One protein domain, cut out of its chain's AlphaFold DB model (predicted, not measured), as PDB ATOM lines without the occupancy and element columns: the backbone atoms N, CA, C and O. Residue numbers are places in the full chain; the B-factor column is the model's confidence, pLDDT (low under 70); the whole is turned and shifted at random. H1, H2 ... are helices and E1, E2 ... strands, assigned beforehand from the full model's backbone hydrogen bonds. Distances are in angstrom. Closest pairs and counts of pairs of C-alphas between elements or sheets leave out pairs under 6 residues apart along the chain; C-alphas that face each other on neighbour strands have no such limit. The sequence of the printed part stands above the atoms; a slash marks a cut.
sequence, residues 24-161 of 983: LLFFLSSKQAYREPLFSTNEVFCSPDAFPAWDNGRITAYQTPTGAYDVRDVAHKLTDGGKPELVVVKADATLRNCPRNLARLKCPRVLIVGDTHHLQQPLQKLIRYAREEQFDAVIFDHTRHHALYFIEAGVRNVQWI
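What this domain is: This is residues 24 to 161 of the 983 residues of a protein of Opitutaceae bacterium EW11 (UniProt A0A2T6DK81). A long, strongly twisted wall of eight strands has its helices over one face: H1 over the E2 part, H2 over E8, and H3 over E9 and E10 at one end. Between H1 and H2, the small two-stranded sheet E5 and E7 covers the same face, while the link of residues 27 to 42 passes over the opposite face. The printed part has 138 residues with three named helices and ten named strands, in the order E1 E2 E3 E4 E5 H1 E6 E7 E8 H2 E9 H3 E10, and its class is mixed, helices and strands. The large sheet runs E3, E4, E2, E1, E6, E8, E9, E10 and is mixed, with E3 the one strand that is antiparallel to its neighbour; the small sheet is parallel. The whole is compact, with a radius of gyration of the C-alphas of 14.5 A, yet elongated in outline, with spans of 45 by 29 by 25 A.

Where its parts are: Across the large sheet stand E3, residues 53 to 55; E4, residues 58 to 63, 14.4 A long from first to last C-alpha; E2, residues 43 to 47, 12.8 A; and E1, residues 24 to 26, which begins at C-alpha 24 (163.247, 206.066, 168.473). Then come E6, residues 86 to 91, 16.2 A; E8, residues 109 to 113, 12.9 A; E9, residues 137 to 140; and E10, residues 158 to 160, which ends at C-alpha 160 (177.983, 201.493, 154.511). The small sheet holds E5, residues 67 to 70, and E7, residues 97 to 100. The helices are H1, residues 71 to 78, 10.7 A; H2, residues 122 to 133, 16.9 A, which begins at C-alpha 122 (187.052, 201.003, 170.091); and H3, residues 144 to 152, 14.1 A.

How they stand to each other: In the large sheet E1 and E6 are parallel at 8 degrees, with N 26 and O 88 2.8 A apart, within hydrogen-bond range. E6 and E8 are parallel at 24 degrees, with N 110 and O 87 at 2.8 A. E9 and the edge strand E10 are parallel at 40 degrees, with N 159 and O 138 at 2.8 A. Toward the other edge, E4 and E2 are parallel at 18 degrees, with N 62 and O 45 at 2.8 A. E3 and E4 are a hairpin, antiparallel at 170 degrees, with N 55 and O 58 at 2.9 A. E8, H2, E9 and E9, H3, E10 are strand-helix-strand units, two parallel neighbour strands joined through a helix, each with a right-handed crossover. H2 is on the sheet at a height of 8.8 A, over E8 and along the strands, at 2 degrees to E8 on the local plane. H3 is on it at 8.7 A, over E9 and E10 and along the strands. H2 touches H3 with residues 123 to 127 alone, at a steep tilt of 53 degrees, the same way; the closest C-alphas are those of Ile 127 and Phe 150, 5.9 A. H1 is on the same face as H2 at a height of 10.1 A, over E2 and slantwise to the strands, at 52 degrees to E2 on the local plane; it is apart from H2 and H3. E5 and E7 are parallel at 32 degrees, with N 100 and O 69 at 2.8 A. The closest C-alphas of E6 and E7 are those of Ala 91 and Asn 97, 6.9 A. In H2 every O i to N i+4 pair is within hydrogen-bond range; in H1 3 of 4 are, and in H3 2 of 5, beside 4 of 6 O i to N i+3 pairs.

The domain as a whole: The two C-alphas farthest apart are those of Asn 56 and Glu 152, 46.2 A. The printed part has no cut. The link from E1 to E2, 16 residues, is long. The mean pLDDT of the printed part is 88.3, and residues 79 to 82 are under 70.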
ATOM      1  N   LEU A  24     162.478 205.721 167.269       93.81
ATOM      2  CA  LEU A  24     163.247 206.066 168.473       93.81
ATOM      3  C   LEU A  24     164.730 206.184 168.125       93.81
ATOM      4  O   LEU A  24     165.301 205.245 167.568       93.81
ATOM      5  N   LEU A  25     165.341 207.316 168.470       95.38
ATOM      6  CA  LEU A  25     166.727 207.636 168.134       95.38
ATOM      7  C   LEU A  25     167.571 207.698 169.404       95.38
ATOM      8  O   LEU A  25     167.514 208.685 170.123       95.38
ATOM      9  N   PHE A  26     168.365 206.670 169.684       96.19
ATOM     10  CA  PHE A  26     169.299 206.649 170.814       96.19
ATOM     11  C   PHE A  26     170.668 207.173 170.373       96.19
ATOM     12  O   PHE A  26     171.457 206.430 169.794       96.19
ATOM     13  N   PHE A  27     170.910 208.471 170.570       94.56
ATOM     14  CA  PHE A  27     172.056 209.214 170.031       94.56
ATOM     15  C   PHE A  27     172.954 209.777 171.145       94.56
ATOM     16  O   PHE A  27     172.566 209.827 172.310       94.56
ATOM     17  N   LEU A  28     174.191 210.144 170.808       89.50
ATOM     18  CA  LEU A  28     175.273 210.323 171.789       89.50
ATOM     19  C   LEU A  28     175.335 211.717 172.427       89.50
ATOM     20  O   LEU A  28     175.844 211.853 173.542       89.50
ATOM     21  N   SER A  29     174.853 212.739 171.715       84.56
ATOM     22  CA  SER A  29     174.942 214.149 172.116       84.56
ATOM     23  C   SER A  29     173.615 214.886 171.908       84.56
ATOM     24  O   SER A  29     172.582 214.251 171.684       84.56
ATOM     25  N   SER A  30     173.616 216.212 172.034       83.75
ATOM     26  CA  SER A  30     172.437 217.052 171.831       83.75
ATOM     27  C   SER A  30     171.931 216.975 170.386       83.75
ATOM     28  O   SER A  30     172.695 216.738 169.449       83.75
ATOM     29  N   LYS A  31     170.632 217.220 170.194       84.12
ATOM     30  CA  LYS A  31     169.984 217.158 168.876       84.12
ATOM     31  C   LYS A  31     170.606 218.117 167.849       84.12
ATOM     32  O   LYS A  31     170.667 217.783 166.675       84.12
ATOM     33  N   GLN A  32     171.133 219.258 168.301       79.50
ATOM     34  CA  GLN A  32     171.747 220.291 167.453       79.50
ATOM     35  C   GLN A  32     173.001 219.811 166.706       79.50
ATOM     36  O   GLN A  32     173.389 220.420 165.714       79.50
ATOM     37  N   ALA A  33     173.638 218.730 167.167       74.88
ATOM     38  CA  ALA A  33     174.805 218.140 166.512       74.88
ATOM     39  C   ALA A  33     174.446 217.265 165.291       74.88
ATOM     40  O   ALA A  33     175.341 216.745 164.625       74.88
ATOM     41  N   TYR A  34     173.153 217.074 165.014       83.94
ATOM     42  CA  TYR A  34     172.644 216.189 163.972       83.94
ATOM     43  C   TYR A  34     171.657 216.932 163.054       83.94
ATOM     44  O   TYR A  34     171.227 218.046 163.347       83.94
ATOM     45  N   ARG A  35     171.297 216.329 161.912       81.62
ATOM     46  CA  ARG A  35     170.330 216.921 160.964       81.62
ATOM     47  C   ARG A  35     168.888 216.930 161.468       81.62
ATOM     48  O   ARG A  35     168.546 216.141 162.333       81.62
ATOM     49  N   GLU A  36     168.014 217.730 160.853       78.75
ATOM     50  CA  GLU A  36     166.569 217.724 161.142       78.75
ATOM     51  C   GLU A  36     165.707 217.687 159.855       78.75
ATOM     52  O   GLU A  36     165.957 218.491 158.953       78.75
ATOM     53  N   PRO A  37     164.677 216.808 159.755       79.31
ATOM     54  CA  PRO A  37     164.474 215.601 160.573       79.31
ATOM     55  C   PRO A  37     165.578 214.556 160.307       79.31
ATOM     56  O   PRO A  37     166.145 214.512 159.211       79.31
ATOM     57  N   LEU A  38     165.901 213.706 161.289       86.56
ATOM     58  CA  LEU A  38     166.976 212.713 161.150       86.56
ATOM     59  C   LEU A  38     166.594 211.592 160.194       86.56
ATOM     60  O   LEU A  38     167.286 211.357 159.196       86.56
ATOM     61  N   PHE A  39     165.492 210.920 160.505       89.44
ATOM     62  CA  PHE A  39     164.989 209.785 159.738       89.44
ATOM     63  C   PHE A  39     163.481 209.858 159.528       89.44
ATOM     64  O   PHE A  39     162.994 209.363 158.521       89.44
ATOM     65  N   SER A  40     162.728 210.475 160.441       86.44
ATOM     66  CA  SER A  40     161.267 210.517 160.363       86.44
ATOM     67  C   SER A  40     160.742 211.839 160.909       86.44
ATOM     68  O   SER A  40     161.258 212.366 161.886       86.44
ATOM     69  N   THR A  41     159.649 212.357 160.350       84.56
ATOM     70  CA  THR A  41     158.929 213.487 160.963       84.56
ATOM     71  C   THR A  41     158.181 213.077 162.240       84.56
ATOM     72  O   THR A  41     157.573 213.917 162.893       84.56
ATOM     73  N   ASN A  42     158.204 211.787 162.593       87.88
ATOM     74  CA  ASN A  42     157.634 211.195 163.803       87.88
ATOM     75  C   ASN A  42     158.737 210.481 164.610       87.88
ATOM     76  O   ASN A  42     158.672 209.273 164.857       87.88
ATOM     77  N   GLU A  43     159.799 211.210 164.954       91.06
ATOM     78  CA  GLU A  43     160.949 210.696 165.703       91.06
ATOM     79  C   GLU A  43     161.007 211.222 167.144       91.06
ATOM     80  O   GLU A  43     160.603 212.348 167.430       91.06
ATOM     81  N   VAL A  44     161.525 210.396 168.055       91.94
ATOM     82  CA  VAL A  44     161.805 210.770 169.446       91.94
ATOM     83  C   VAL A  44     163.310 210.705 169.677       91.94
ATOM     84  O   VAL A  44     163.908 209.624 169.634       91.94
ATOM     85  N   PHE A  45     163.922 211.862 169.930       93.69
ATOM     86  CA  PHE A  45     165.363 211.986 170.127       93.69
ATOM     87  C   PHE A  45     165.757 211.676 171.576       93.69
ATOM     88  O   PHE A  45     165.387 212.388 172.505       93.69
ATOM     89  N   CYS A  46     166.514 210.607 171.778       94.31
ATOM     90  CA  CYS A  46     166.873 210.066 173.084       94.31
ATOM     91  C   CYS A  46     168.387 210.175 173.295       94.31
ATOM     92  O   CYS A  46     169.151 209.494 172.612       94.31
ATOM     93  N   SER A  47     168.836 210.998 174.242       93.44
ATOM     94  CA  SER A  47     170.269 211.216 174.498       93.44
ATOM     95  C   SER A  47     170.534 211.613 175.951       93.44
ATOM     96  O   SER A  47     169.681 212.275 176.545       93.44
ATOM     97  N   PRO A  48     171.706 211.293 176.532       88.12
ATOM     98  CA  PRO A  48     172.095 211.801 177.846       88.12
ATOM     99  C   PRO A  48     172.135 213.338 177.939       88.12
ATOM    100  O   PRO A  48     171.907 213.884 179.018       88.12
ATOM    101  N   ASP A  49     172.366 214.024 176.811       86.06
ATOM    102  CA  ASP A  49     172.418 215.495 176.712       86.06
ATOM    103  C   ASP A  49     171.110 216.117 176.206       86.06
ATOM    104  O   ASP A  49     171.048 217.318 175.937       86.06
ATOM    105  N   ALA A  50     170.064 215.315 175.990       85.69
ATOM    106  CA  ALA A  50     168.799 215.850 175.514       85.69
ATOM    107  C   ALA A  50     168.115 216.670 176.614       85.69
ATOM    108  O   ALA A  50     167.942 216.199 177.738       85.69
ATOM    109  N   PHE A  51     167.634 217.858 176.252       83.19
ATOM    110  CA  PHE A  51     166.621 218.553 177.036       83.19
ATOM    111  C   PHE A  51     165.259 217.937 176.704       83.19
ATOM    112  O   PHE A  51     164.886 217.927 175.527       83.19
ATOM    113  N   PRO A  52     164.526 217.389 177.692       87.06
ATOM    114  CA  PRO A  52     163.207 216.827 177.446       87.06
ATOM    115  C   PRO A  52     162.292 217.844 176.758       87.06
ATOM    116  O   PRO A  52     162.194 218.989 177.199       87.06
ATOM    117  N   ALA A  53     161.638 217.428 175.676       85.62
ATOM    118  CA  ALA A  53     160.786 218.292 174.870       85.62
ATOM    119  C   ALA A  53     159.485 217.582 174.496       85.62
ATOM    120  O   ALA A  53     159.454 216.362 174.302       85.62
ATOM    121  N   TRP A  54     158.421 218.375 174.380       87.69
ATOM    122  CA  TRP A  54     157.086 217.915 174.030       87.69
ATOM    123  C   TRP A  54     156.531 218.755 172.887       87.69
ATOM    124  O   TRP A  54     156.683 219.973 172.884       87.69
ATOM    125  N   ASP A  55     155.841 218.106 171.959       80.69
ATOM    126  CA  ASP A  55     155.034 218.758 170.933       80.69
ATOM    127  C   ASP A  55     153.630 218.151 170.937       80.69
ATOM    128  O   ASP A  55     153.469 216.930 170.905       80.69
ATOM    129  N   ASN A  56     152.601 218.997 171.034       79.12
ATOM    130  CA  ASN A  56     151.194 218.582 171.095       79.12
ATOM    131  C   ASN A  56     150.911 217.450 172.112       79.12
ATOM    132  O   ASN A  56     150.135 216.530 171.848       79.12
ATOM    133  N   GLY A  57     151.563 217.505 173.280       75.25
ATOM    134  CA  GLY A  57     151.420 216.512 174.353       75.25
ATOM    135  C   GLY A  57     152.185 215.201 174.138       75.25
ATOM    136  O   GLY A  57     152.071 214.309 174.974       75.25
ATOM    137  N   ARG A  58     152.975 215.082 173.063       81.38
ATOM    138  CA  ARG A  58     153.834 213.928 172.762       81.38
ATOM    139  C   ARG A  58     155.293 214.251 173.025       81.38
ATOM    140  O   ARG A  58     155.733 215.361 172.749       81.38
ATOM    141  N   ILE A  59     156.055 213.278 173.510       86.12
ATOM    142  CA  ILE A  59     157.495 213.452 173.743       86.12
ATOM    143  C   ILE A  59     158.235 213.458 172.401       86.12
ATOM    144  O   ILE A  59     158.125 212.503 171.636       86.12
ATOM    145  N   THR A  60     159.019 214.504 172.138       88.00
ATOM    146  CA  THR A  60     159.871 214.636 170.940       88.00
ATOM    147  C   THR A  60     161.362 214.542 171.263       88.00
ATOM    148  O   THR A  60     162.154 214.142 170.408       88.00
ATOM    149  N   ALA A  61     161.754 214.828 172.508       90.56
ATOM    150  CA  ALA A  61     163.098 214.572 173.015       90.56
ATOM    151  C   ALA A  61     163.057 214.069 174.462       90.56
ATOM    152  O   ALA A  61     162.227 214.513 175.256       90.56
ATOM    153  N   TYR A  62     163.954 213.149 174.817       91.88
ATOM    154  CA  TYR A  62     164.014 212.535 176.141       91.88
ATOM    155  C   TYR A  62     165.449 212.310 176.611       91.88
ATOM    156  O   TYR A  62     166.293 211.806 175.868       91.88
ATOM    157  N   GLN A  63     165.703 212.627 177.880       93.56
ATOM    158  CA  GLN A  63     167.011 212.434 178.493       93.56
ATOM    159  C   GLN A  63     167.205 210.983 178.955       93.56
ATOM    160  O   GLN A  63     166.515 210.513 179.863       93.56
ATOM    161  N   THR A  64     168.144 210.259 178.345       93.06
ATOM    162  CA  THR A  64     168.459 208.870 178.726       93.06
ATOM    163  C   THR A  64     169.532 208.793 179.816       93.06
ATOM    164  O   THR A  64     170.317 209.728 179.985       93.06
ATOM    165  N   PRO A  65     169.606 207.684 180.580       90.69
ATOM    166  CA  PRO A  65     170.756 207.422 181.439       90.69
ATOM    167  C   PRO A  65     172.055 207.358 180.627       90.69
ATOM    168  O   PRO A  65     172.068 206.870 179.498       90.69
ATOM    169  N   THR A  66     173.162 207.804 181.221       88.62
ATOM    170  CA  THR A  66     174.497 207.586 180.643       88.62
ATOM    171  C   THR A  66     174.936 206.135 180.855       88.62
ATOM    172  O   THR A  66     174.804 205.601 181.956       88.62
ATOM    173  N   GLY A  67     175.509 205.515 179.824       88.31
ATOM    174  CA  GLY A  67     176.007 204.142 179.840       88.31
ATOM    175  C   GLY A  67     174.948 203.114 179.439       88.31
ATOM    176  O   GLY A  67     174.085 203.385 178.603       88.31
ATOM    177  N   ALA A  68     175.048 201.909 180.010       92.12
ATOM    178  CA  ALA A  68     174.162 200.790 179.698       92.12
ATOM    179  C   ALA A  68     172.874 200.809 180.536       92.12
ATOM    180  O   ALA A  68     172.931 200.945 181.757       92.12
ATOM    181  N   TYR A  69     171.717 200.615 179.898       94.62
ATOM    182  CA  TYR A  69     170.412 200.562 180.572       94.62
ATOM    183  C   TYR A  69     169.408 199.690 179.803       94.62
ATOM    184  O   TYR A  69     169.558 199.476 178.602       94.62
ATOM    185  N   ASP A  70     168.370 199.175 180.472       94.25
ATOM    186  CA  ASP A  70     167.323 198.395 179.798       94.25
ATOM    187  C   ASP A  70     166.439 199.325 178.958       94.25
ATOM    188  O   ASP A  70     165.866 200.296 179.460       94.25
ATOM    189  N   VAL A  71     166.295 199.022 177.667       92.38
ATOM    190  CA  VAL A  71     165.510 199.857 176.751       92.38
ATOM    191  C   VAL A  71     164.042 199.990 177.177       92.38
ATOM    192  O   VAL A  71     163.400 200.984 176.843       92.38
ATOM    193  N   ARG A  72     163.492 199.039 177.945       86.62
ATOM    194  CA  ARG A  72     162.098 199.086 178.422       86.62
ATOM    195  C   ARG A  72     161.828 200.256 179.357       86.62
ATOM    196  O   ARG A  72     160.758 200.854 179.266       86.62
ATOM    197  N   ASP A  73     162.794 200.599 180.205       86.31
ATOM    198  CA  ASP A  73     162.650 201.664 181.208       86.31
ATOM    199  C   ASP A  73     162.489 203.041 180.557       86.31
ATOM    200  O   ASP A  73     161.905 203.964 181.136       86.31
ATOM    201  N   VAL A  74     162.990 203.161 179.328       87.69
ATOM    202  CA  VAL A  74     162.842 204.336 178.478       87.69
ATOM    203  C   VAL A  74     161.620 204.180 177.574       87.69
ATOM    204  O   VAL A  74     160.730 205.022 177.610       87.69
ATOM    205  N   ALA A  75     161.511 203.083 176.820       83.75
ATOM    206  CA  ALA A  75     160.464 202.888 175.817       83.75
ATOM    207  C   ALA A  75     159.041 203.041 176.381       83.75
ATOM    208  O   ALA A  75     158.217 203.688 175.742       83.75
ATOM    209  N   HIS A  76     158.758 202.535 177.589       80.69
ATOM    210  CA  HIS A  76     157.437 202.688 178.218       80.69
ATOM    211  C   HIS A  76     157.032 204.147 178.462       80.69
ATOM    212  O   HIS A  76     155.844 204.454 178.455       80.69
ATOM    213  N   LYS A  77     158.005 205.039 178.667       82.69
ATOM    214  CA  LYS A  77     157.768 206.467 178.905       82.69
ATOM    215  C   LYS A  77     157.571 207.246 177.608       82.69
ATOM    216  O   LYS A  77     156.918 208.277 177.631       82.69
ATOM    217  N   LEU A  78     158.132 206.759 176.499       81.88
ATOM    218  CA  LEU A  78     158.138 207.447 175.202       81.88
ATOM    219  C   LEU A  78     156.933 207.124 174.318       81.88
ATOM    220  O   LEU A  78     156.723 207.773 173.293       81.88
ATOM    221  N   THR A  79     156.175 206.081 174.654       65.38
ATOM    222  CA  THR A  79     155.054 205.614 173.840       65.38
ATOM    223  C   THR A  79     153.729 206.141 174.385       65.38
ATOM    224  O   THR A  79     153.134 205.505 175.250       65.38
ATOM    225  N   ASP A  80     153.213 207.241 173.825       64.38
ATOM    226  CA  ASP A  80     151.839 207.748 174.048       64.38
ATOM    227  C   ASP A  80     150.757 206.808 173.446       64.38
ATOM    228  O   ASP A  80     149.875 207.230 172.705       64.38
ATOM    229  N   GLY A  81     150.882 205.494 173.665       60.09
ATOM    230  CA  GLY A  81     149.978 204.446 173.173       60.09
ATOM    231  C   GLY A  81     150.367 203.750 171.857       60.09
ATOM    232  O   GLY A  81     149.702 202.789 171.480       60.09
ATOM    233  N   GLY A  82     151.438 204.162 171.161       64.38
ATOM    234  CA  GLY A  82     151.894 203.538 169.901       64.38
ATOM    235  C   GLY A  82     153.267 202.868 170.020       64.38
ATOM    236  O   GLY A  82     154.185 203.467 170.572       64.38
ATOM    237  N   LYS A  83     153.420 201.643 169.498       81.75
ATOM    238  CA  LYS A  83     154.708 200.917 169.477       81.75
ATOM    239  C   LYS A  83     155.687 201.576 168.491       81.75
ATOM    240  O   LYS A  83     155.224 202.075 167.468       81.75
ATOM    241  N   PRO A  84     157.005 201.583 168.770       90.25
ATOM    242  CA  PRO A  84     157.985 202.037 167.790       90.25
ATOM    243  C   PRO A  84     157.961 201.128 166.557       90.25
ATOM    244  O   PRO A  84     157.828 199.910 166.681       90.25
ATOM    245  N   GLU A  85     158.089 201.736 165.383       92.69
ATOM    246  CA  GLU A  85     158.171 201.051 164.088       92.69
ATOM    247  C   GLU A  85     159.620 200.946 163.605       92.69
ATOM    248  O   GLU A  85     159.920 200.131 162.738       92.69
ATOM    249  N   LEU A  86     160.524 201.730 164.199       94.31
ATOM    250  CA  LEU A  86     161.959 201.698 163.953       94.31
ATOM    251  C   LEU A  86     162.719 202.148 165.206       94.31
ATOM    252  O   LEU A  86     162.326 203.098 165.887       94.31
ATOM    253  N   VAL A  87     163.838 201.487 165.487       95.44
ATOM    254  CA  VAL A  87     164.806 201.914 166.500       95.44
ATOM    255  C   VAL A  87     166.154 202.114 165.831       95.44
ATOM    256  O   VAL A  87     166.661 201.202 165.181       95.44
ATOM    257  N   VAL A  88     166.745 203.289 166.028       96.88
ATOM    258  CA  VAL A  88     168.093 203.612 165.561       96.88
ATOM    259  C   VAL A  88     168.954 203.936 166.770       96.88
ATOM    260  O   VAL A  88     168.603 204.787 167.585       96.88
ATOM    261  N   VAL A  89     170.081 203.250 166.890       97.50
ATOM    262  CA  VAL A  89     171.082 203.491 167.927       97.50
ATOM    263  C   VAL A  89     172.337 204.000 167.241       97.50
ATOM    264  O   VAL A  89     172.865 203.306 166.377       97.50
ATOM    265  N   LYS A  90     172.830 205.183 167.618       96.00
ATOM    266  CA  LYS A  90     174.186 205.612 167.268       96.00
ATOM    267  C   LYS A  90     175.113 205.288 168.431       96.00
ATOM    268  O   LYS A  90     174.909 205.801 169.528       96.00
ATOM    269  N   ALA A  91     176.120 204.454 168.187       93.94
ATOM    270  CA  ALA A  91     177.106 204.090 169.199       93.94
ATOM    271  C   ALA A  91     178.529 204.280 168.680       93.94
ATOM    272  O   ALA A  91     178.830 203.966 167.531       93.94
ATOM    273  N   ASP A  92     179.399 204.760 169.558       90.75
ATOM    274  CA  ASP A  92     180.840 204.873 169.358       90.75
ATOM    275  C   ASP A  92     181.584 204.190 170.524       90.75
ATOM    276  O   ASP A  92     180.971 203.583 171.415       90.75
ATOM    277  N   ALA A  93     182.911 204.295 170.544       84.38
ATOM    278  CA  ALA A  93     183.752 203.691 171.576       84.38
ATOM    279  C   ALA A  93     183.448 204.147 173.022       84.38
ATOM    280  O   ALA A  93     183.860 203.471 173.973       84.38
ATOM    281  N   THR A  94     182.740 205.272 173.211       84.06
ATOM    282  CA  THR A  94     182.349 205.774 174.540       84.06
ATOM    283  C   THR A  94     181.258 204.913 175.170       84.06
ATOM    284  O   THR A  94     181.164 204.846 176.395       84.06
ATOM    285  N   LEU A  95     180.414 204.280 174.340       85.94
ATOM    286  CA  LEU A  95     179.181 203.597 174.751       85.94
ATOM    287  C   LEU A  95     178.319 204.445 175.707       85.94
ATOM    288  O   LEU A  95     177.638 203.921 176.593       85.94
ATOM    289  N   ARG A  96     178.344 205.772 175.531       88.88
ATOM    290  CA  ARG A  96     177.696 206.737 176.425       88.88
ATOM    291  C   ARG A  96     176.170 206.643 176.412       88.88
ATOM    292  O   ARG A  96     175.547 206.950 177.423       88.88
ATOM    293  N   ASN A  97     175.579 206.201 175.306       93.06
ATOM    294  CA  ASN A  97     174.154 205.911 175.195       93.06
ATOM    295  C   ASN A  97     173.970 204.471 174.692       93.06
ATOM    296  O   ASN A  97     174.039 204.218 173.492       93.06
ATOM    297  N   CYS A  98     173.822 203.514 175.611       94.62
ATOM    298  CA  CYS A  98     173.921 202.084 175.304       94.62
ATOM    299  C   CYS A  98     172.655 201.325 175.748       94.62
ATOM    300  O   CYS A  98     172.656 200.636 176.773       94.62
ATOM    301  N   PRO A  99     171.537 201.431 175.002       96.31
ATOM    302  CA  PRO A  99     170.339 200.661 175.308       96.31
ATOM    303  C   PRO A  99     170.608 199.156 175.146       96.31
ATOM    304  O   PRO A  99     171.184 198.710 174.150       96.31
ATOM    305  N   ARG A 100     170.174 198.372 176.131       96.44
ATOM    306  CA  ARG A 100     170.288 196.911 176.188       96.44
ATOM    307  C   ARG A 100     168.922 196.248 176.052       96.44
ATOM    308  O   ARG A 100     167.894 196.857 176.357       96.44
ATOM    309  N   ASN A 101     168.923 194.970 175.681       95.25
ATOM    310  CA  ASN A 101     167.721 194.150 175.498       95.25
ATOM    311  C   ASN A 101     166.818 194.634 174.346       95.25
ATOM    312  O   ASN A 101     165.589 194.533 174.425       95.25
ATOM    313  N   LEU A 102     167.413 195.124 173.255       93.56
ATOM    314  CA  LEU A 102     166.708 195.690 172.099       93.56
ATOM    315  C   LEU A 102     165.762 194.694 171.423       93.56
ATOM    316  O   LEU A 102     164.721 195.099 170.914       93.56
ATOM    317  N   ALA A 103     166.056 193.392 171.484       90.75
ATOM    318  CA  ALA A 103     165.188 192.329 170.964       90.75
ATOM    319  C   ALA A 103     163.766 192.317 171.572       90.75
ATOM    320  O   ALA A 103     162.860 191.681 171.035       90.75
ATOM    321  N   ARG A 104     163.544 193.016 172.695       88.12
ATOM    322  CA  ARG A 104     162.210 193.169 173.299       88.12
ATOM    323  C   ARG A 104     161.313 194.149 172.538       88.12
ATOM    324  O   ARG A 104     160.093 194.095 172.703       88.12
ATOM    325  N   LEU A 105     161.884 195.020 171.707       88.38
ATOM    326  CA  LEU A 105     161.148 195.906 170.810       88.38
ATOM    327  C   LEU A 105     160.895 195.162 169.492       88.38
ATOM    328  O   LEU A 105     161.827 194.796 168.786       88.38
ATOM    329  N   LYS A 106     159.623 194.893 169.173       89.19
ATOM    330  CA  LYS A 106     159.220 194.137 167.971       89.19
ATOM    331  C   LYS A 106     159.201 195.026 166.719       89.19
ATOM    332  O   LYS A 106     158.148 195.205 166.115       89.19
ATOM    333  N   CYS A 107     160.346 195.596 166.365       92.38
ATOM    334  CA  CYS A 107     160.547 196.436 165.185       92.38
ATOM    335  C   CYS A 107     161.990 196.291 164.670       92.38
ATOM    336  O   CYS A 107     162.837 195.797 165.417       92.38
ATOM    337  N   PRO A 108     162.298 196.723 163.432       95.38
ATOM    338  CA  PRO A 108     163.674 196.816 162.956       95.38
ATOM    339  C   PRO A 108     164.558 197.651 163.890       95.38
ATOM    340  O   PRO A 108     164.154 198.716 164.370       95.38
ATOM    341  N   ARG A 109     165.769 197.150 164.145       96.19
ATOM    342  CA  ARG A 109     166.788 197.767 165.001       96.19
ATOM    343  C   ARG A 109     168.035 198.019 164.172       96.19
ATOM    344  O   ARG A 109     168.628 197.079 163.645       96.19
ATOM    345  N   VAL A 110     168.444 199.273 164.087       97.62
ATOM    346  CA  VAL A 110     169.593 199.693 163.288       97.62
ATOM    347  C   VAL A 110     170.669 200.254 164.199       97.62
ATOM    348  O   VAL A 110     170.389 201.116 165.029       97.62
ATOM    349  N   LEU A 111     171.896 199.770 164.032       97.94
ATOM    350  CA  LEU A 111     173.080 200.367 164.633       97.94
ATOM    351  C   LEU A 111     173.748 201.267 163.600       97.94
ATOM    352  O   LEU A 111     174.124 200.788 162.536       97.94
ATOM    353  N   ILE A 112     173.929 202.540 163.924       96.94
ATOM    354  CA  ILE A 112     174.838 203.438 163.217       96.94
ATOM    355  C   ILE A 112     176.139 203.460 164.013       96.94
ATOM    356  O   ILE A 112     176.170 203.889 165.169       96.94
ATOM    357  N   VAL A 113     177.202 202.946 163.406       95.44
ATOM    358  CA  VAL A 113     178.535 202.927 164.000       95.44
ATOM    359  C   VAL A 113     179.134 204.316 163.835       95.44
ATOM    360  O   VAL A 113     179.343 204.759 162.711       95.44
ATOM    361  N   GLY A 114     179.342 205.003 164.956       87.62
ATOM    362  CA  GLY A 114     180.001 206.301 165.025       87.62
ATOM    363  C   GLY A 114     181.522 206.163 165.064       87.62
ATOM    364  O   GLY A 114     182.110 205.363 164.342       87.62
ATOM    365  N   ASP A 115     182.171 206.956 165.916       85.50
ATOM    366  CA  ASP A 115     183.631 207.002 165.988       85.50
ATOM    367  C   ASP A 115     184.250 205.684 166.495       85.50
ATOM    368  O   ASP A 115     183.870 205.126 167.530       85.50
ATOM    369  N   THR A 116     185.244 205.203 165.752       88.50
ATOM    370  CA  THR A 116     185.966 203.946 165.974       88.50
ATOM    371  C   THR A 116     187.468 204.151 166.220       88.50
ATOM    372  O   THR A 116     188.224 203.196 166.072       88.50
ATOM    373  N   HIS A 117     187.934 205.364 166.541       79.44
ATOM    374  CA  HIS A 117     189.376 205.680 166.619       79.44
ATOM    375  C   HIS A 117     189.853 206.206 167.968       79.44
ATOM    376  O   HIS A 117     191.049 206.425 168.146       79.44
ATOM    377  N   HIS A 118     188.940 206.438 168.907       71.94
ATOM    378  CA  HIS A 118     189.260 206.973 170.224       71.94
ATOM    379  C   HIS A 118     189.009 205.949 171.326       71.94
ATOM    380  O   HIS A 118     188.177 205.056 171.181       71.94
ATOM    381  N   LEU A 119     189.658 206.170 172.475       72.88
ATOM    382  CA  LEU A 119     189.561 205.343 173.680       72.88
ATOM    383  C   LEU A 119     190.186 203.953 173.513       72.88
ATOM    384  O   LEU A 119     190.647 203.566 172.447       72.88
ATOM    385  N   GLN A 120     190.229 203.194 174.606       73.00
ATOM    386  CA  GLN A 120     190.769 201.838 174.588       73.00
ATOM    387  C   GLN A 120     189.803 200.872 173.895       73.00
ATOM    388  O   GLN A 120     188.635 200.782 174.298       73.00
ATOM    389  N   GLN A 121     190.315 200.126 172.914       82.38
ATOM    390  CA  GLN A 121     189.634 199.030 172.212       82.38
ATOM    391  C   GLN A 121     188.296 199.423 171.538       82.38
ATOM    392  O   GLN A 121     187.250 198.820 171.829       82.38
ATOM    393  N   PRO A 122     188.277 200.471 170.688       87.75
ATOM    394  CA  PRO A 122     187.052 201.003 170.091       87.75
ATOM    395  C   PRO A 122     186.269 199.982 169.248       87.75
ATOM    396  O   PRO A 122     185.055 199.839 169.418       87.75
ATOM    397  N   LEU A 123     186.944 199.242 168.367       90.19
ATOM    398  CA  LEU A 123     186.340 198.239 167.495       90.19
ATOM    399  C   LEU A 123     185.847 197.049 168.310       90.19
ATOM    400  O   LEU A 123     184.714 196.612 168.124       90.19
ATOM    401  N   GLN A 124     186.648 196.549 169.255       88.69
ATOM    402  CA  GLN A 124     186.261 195.381 170.056       88.69
ATOM    403  C   GLN A 124     184.985 195.636 170.866       88.69
ATOM    404  O   GLN A 124     184.096 194.779 170.922       88.69
ATOM    405  N   LYS A 125     184.865 196.824 171.473       89.00
ATOM    406  CA  LYS A 125     183.674 197.241 172.228       89.00
ATOM    407  C   LYS A 125     182.428 197.282 171.350       89.00
ATOM    408  O   LYS A 125     181.390 196.740 171.733       89.00
ATOM    409  N   LEU A 126     182.530 197.894 170.172       93.44
ATOM    410  CA  LEU A 126     181.401 198.044 169.257       93.44
ATOM    411  C   LEU A 126     181.015 196.723 168.582       93.44
ATOM    412  O   LEU A 126     179.826 196.434 168.467       93.44
ATOM    413  N   ILE A 127     181.987 195.882 168.220       92.00
ATOM    414  CA  ILE A 127     181.745 194.520 167.722       92.00
ATOM    415  C   ILE A 127     181.006 193.706 168.782       92.00
ATOM    416  O   ILE A 127     180.003 193.061 168.475       92.00
ATOM    417  N   ARG A 128     181.461 193.755 170.041       90.94
ATOM    418  CA  ARG A 128     180.789 193.079 171.157       90.94
ATOM    419  C   ARG A 128     179.343 193.553 171.282       90.94
ATOM    420  O   ARG A 128     178.439 192.722 171.294       90.94
ATOM    421  N   TYR A 129     179.119 194.865 171.294       94.00
ATOM    422  CA  TYR A 129     177.775 195.433 171.391       94.00
ATOM    423  C   TYR A 129     176.869 195.013 170.221       94.00
ATOM    424  O   TYR A 129     175.751 194.543 170.438       94.00
ATOM    425  N   ALA A 130     177.370 195.096 168.985       94.00
ATOM    426  CA  ALA A 130     176.636 194.701 167.787       94.00
ATOM    427  C   ALA A 130     176.243 193.212 167.800       94.00
ATOM    428  O   ALA A 130     175.136 192.858 167.385       94.00
ATOM    429  N   ARG A 131     177.129 192.338 168.302       90.69
ATOM    430  CA  ARG A 131     176.871 190.895 168.439       90.69
ATOM    431  C   ARG A 131     175.879 190.574 169.550       90.69
ATOM    432  O   ARG A 131     175.040 189.695 169.367       90.69
ATOM    433  N   GLU A 132     175.981 191.257 170.687       91.06
ATOM    434  CA  GLU A 132     175.123 191.020 171.850       91.06
ATOM    435  C   GLU A 132     173.668 191.438 171.590       91.06
ATOM    436  O   GLU A 132     172.753 190.691 171.932       91.06
ATOM    437  N   GLU A 133     173.437 192.590 170.954       93.50
ATOM    438  CA  GLU A 133     172.078 193.107 170.719       93.50
ATOM    439  C   GLU A 133     171.446 192.644 169.392       93.50
ATOM    440  O   GLU A 133     170.231 192.773 169.207       93.50
ATOM    441  N   GLN A 134     172.248 192.056 168.493       87.44
ATOM    442  CA  GLN A 134     171.810 191.463 167.222       87.44
ATOM    443  C   GLN A 134     170.932 192.411 166.392       87.44
ATOM    444  O   GLN A 134     169.748 192.141 166.154       87.44
ATOM    445  N   PHE A 135     171.513 193.535 165.974       95.81
ATOM    446  CA  PHE A 135     170.851 194.511 165.110       95.81
ATOM    447  C   PHE A 135     170.456 193.906 163.757       95.81
ATOM    448  O   PHE A 135     171.139 193.033 163.220       95.81
ATOM    449  N   ASP A 136     169.349 194.391 163.196       95.00
ATOM    450  CA  ASP A 136     168.838 193.956 161.895       95.00
ATOM    451  C   ASP A 136     169.644 194.571 160.737       95.00
ATOM    452  O   ASP A 136     169.737 193.968 159.668       95.00
ATOM    453  N   ALA A 137     170.274 195.730 160.967       95.69
ATOM    454  CA  ALA A 137     171.282 196.336 160.099       95.69
ATOM    455  C   ALA A 137     172.348 197.072 160.928       95.69
ATOM    456  O   ALA A 137     172.026 197.722 161.926       95.69
ATOM    457  N   VAL A 138     173.609 196.996 160.496       97.12
ATOM    458  CA  VAL A 138     174.735 197.740 161.082       97.12
ATOM    459  C   VAL A 138     175.340 198.621 159.999       97.12
ATOM    460  O   VAL A 138     175.852 198.112 159.009       97.12
ATOM    461  N   ILE A 139     175.252 199.935 160.165       96.69
ATOM    462  CA  ILE A 139     175.591 200.926 159.148       96.69
ATOM    463  C   ILE A 139     176.801 201.725 159.612       96.69
ATOM    464  O   ILE A 139     176.769 202.359 160.662       96.69
ATOM    465  N   PHE A 140     177.846 201.731 158.797       94.44
ATOM    466  CA  PHE A 140     178.966 202.655 158.930       94.44
ATOM    467  C   PHE A 140     178.636 203.948 158.184       94.44
ATOM    468  O   PHE A 140     178.248 203.901 157.013       94.44
ATOM    469  N   ASP A 141     178.791 205.094 158.844       90.44
ATOM    470  CA  ASP A 141     178.526 206.418 158.267       90.44
ATOM    471  C   ASP A 141     179.780 207.055 157.637       90.44
ATOM    472  O   ASP A 141     179.652 207.858 156.714       90.44
ATOM    473  N   HIS A 142     180.993 206.691 158.065       87.56
ATOM    474  CA  HIS A 142     182.229 207.226 157.476       87.56
ATOM    475  C   HIS A 142     183.421 206.243 157.462       87.56
ATOM    476  O   HIS A 142     184.162 206.196 156.481       87.56
ATOM    477  N   THR A 143     183.555 205.348 158.444       89.12
ATOM    478  CA  THR A 143     184.687 204.401 158.563       89.12
ATOM    479  C   THR A 143     184.492 203.090 157.800       89.12
ATOM    480  O   THR A 143     184.492 201.993 158.357       89.12
ATOM    481  N   ARG A 144     184.344 203.188 156.475       89.69
ATOM    482  CA  ARG A 144     184.035 202.048 155.592       89.69
ATOM    483  C   ARG A 144     184.945 200.827 155.791       89.69
ATOM    484  O   ARG A 144     184.468 199.697 155.798       89.69
ATOM    485  N   HIS A 145     186.248 201.043 155.931       86.19
ATOM    486  CA  HIS A 145     187.247 199.977 156.028       86.19
ATOM    487  C   HIS A 145     187.151 199.172 157.342       86.19
ATOM    488  O   HIS A 145     187.506 197.995 157.350       86.19
ATOM    489  N   HIS A 146     186.587 199.736 158.418       89.81
ATOM    490  CA  HIS A 146     186.360 199.010 159.674       89.81
ATOM    491  C   HIS A 146     185.213 197.994 159.604       89.81
ATOM    492  O   HIS A 146     185.154 197.071 160.419       89.81
ATOM    493  N   ALA A 147     184.332 198.110 158.606       90.75
ATOM    494  CA  ALA A 147     183.221 197.187 158.408       90.75
ATOM    495  C   ALA A 147     183.677 195.726 158.249       90.75
ATOM    496  O   ALA A 147     182.970 194.812 158.676       90.75
ATOM    497  N   LEU A 148     184.873 195.495 157.693       85.50
ATOM    498  CA  LEU A 148     185.433 194.155 157.517       85.50
ATOM    499  C   LEU A 148     185.609 193.422 158.856       85.50
ATOM    500  O   LEU A 148     185.227 192.261 158.958       85.50
ATOM    501  N   TYR A 149     186.094 194.101 159.901       87.25
ATOM    502  CA  TYR A 149     186.267 193.488 161.224       87.25
ATOM    503  C   TYR A 149     184.935 193.034 161.830       87.25
ATOM    504  O   TYR A 149     184.874 192.014 162.512       87.25
ATOM    505  N   PHE A 150     183.846 193.755 161.550       91.06
ATOM    506  CA  PHE A 150     182.504 193.382 161.998       91.06
ATOM    507  C   PHE A 150     181.986 192.169 161.221       91.06
ATOM    508  O   PHE A 150     181.431 191.250 161.825       91.06
ATOM    509  N   ILE A 151     182.202 192.143 159.901       87.31
ATOM    510  CA  ILE A 151     181.838 191.011 159.037       87.31
ATOM    511  C   ILE A 151     182.578 189.744 159.484       87.31
ATOM    512  O   ILE A 151     181.942 188.719 159.725       87.31
ATOM    513  N   GLU A 152     183.898 189.822 159.659       82.44
ATOM    514  CA  GLU A 152     184.732 188.704 160.114       82.44
ATOM    515  C   GLU A 152     184.376 188.259 161.542       82.44
ATOM    516  O   GLU A 152     184.413 187.070 161.846       82.44
ATOM    517  N   ALA A 153     183.942 189.178 162.413       84.50
ATOM    518  CA  ALA A 153     183.444 188.849 163.750       84.50
ATOM    519  C   ALA A 153     182.029 188.227 163.762       84.50
ATOM    520  O   ALA A 153     181.482 187.943 164.834       84.50
ATOM    521  N   GLY A 154     181.415 188.023 162.591       85.25
ATOM    522  CA  GLY A 154     180.099 187.404 162.440       85.25
ATOM    523  C   GLY A 154     178.917 188.346 162.689       85.25
ATOM    524  O   GLY A 154     177.802 187.874 162.930       85.25
ATOM    525  N   VAL A 155     179.126 189.667 162.647       89.44
ATOM    526  CA  VAL A 155     178.032 190.648 162.678       89.44
ATOM    527  C   VAL A 155     177.260 190.570 161.359       89.44
ATOM    528  O   VAL A 155     177.835 190.572 160.272       89.44
ATOM    529  N   ARG A 156     175.931 190.475 161.447       87.38
ATOM    530  CA  ARG A 156     175.053 190.323 160.279       87.38
ATOM    531  C   ARG A 156     174.693 191.684 159.684       87.38
ATOM    532  O   ARG A 156     174.618 192.672 160.403       87.38
ATOM    533  N   ASN A 157     174.413 191.701 158.379       89.56
ATOM    534  CA  ASN A 157     173.884 192.865 157.655       89.56
ATOM    535  C   ASN A 157     174.698 194.153 157.869       89.56
ATOM    536  O   ASN A 157     174.135 195.223 158.106       89.56
ATOM    537  N   VAL A 158     176.023 194.033 157.779       94.50
ATOM    538  CA  VAL A 158     176.943 195.175 157.807       94.50
ATOM    539  C   VAL A 158     176.884 195.909 156.467       94.50
ATOM    540  O   VAL A 158     177.006 195.286 155.411       94.50
ATOM    541  N   GLN A 159     176.676 197.220 156.521       94.56
ATOM    542  CA  GLN A 159     176.459 198.109 155.384       94.56
ATOM    543  C   GLN A 159     177.231 199.413 155.574       94.56
ATOM    544  O   GLN A 159     177.620 199.775 156.684       94.56
ATOM    545  N   TRP A 160     177.417 200.151 154.486       94.19
ATOM    546  CA  TRP A 160     177.983 201.493 154.511       94.19
ATOM    547  C   TRP A 160     177.028 202.446 153.802       94.19
ATOM    548  O   TRP A 160     176.600 202.182 152.682       94.19
ATOM    549  N   ILE A 161     176.659 203.534 154.474       94.06
ATOM    550  CA  ILE A 161     175.894 204.630 153.880       94.06
ATOM    551  C   ILE A 161     176.597 205.917 154.319       94.06
ATOM    552  O   ILE A 161     176.461 206.315 155.475       94.06
TER     553      ILE A 161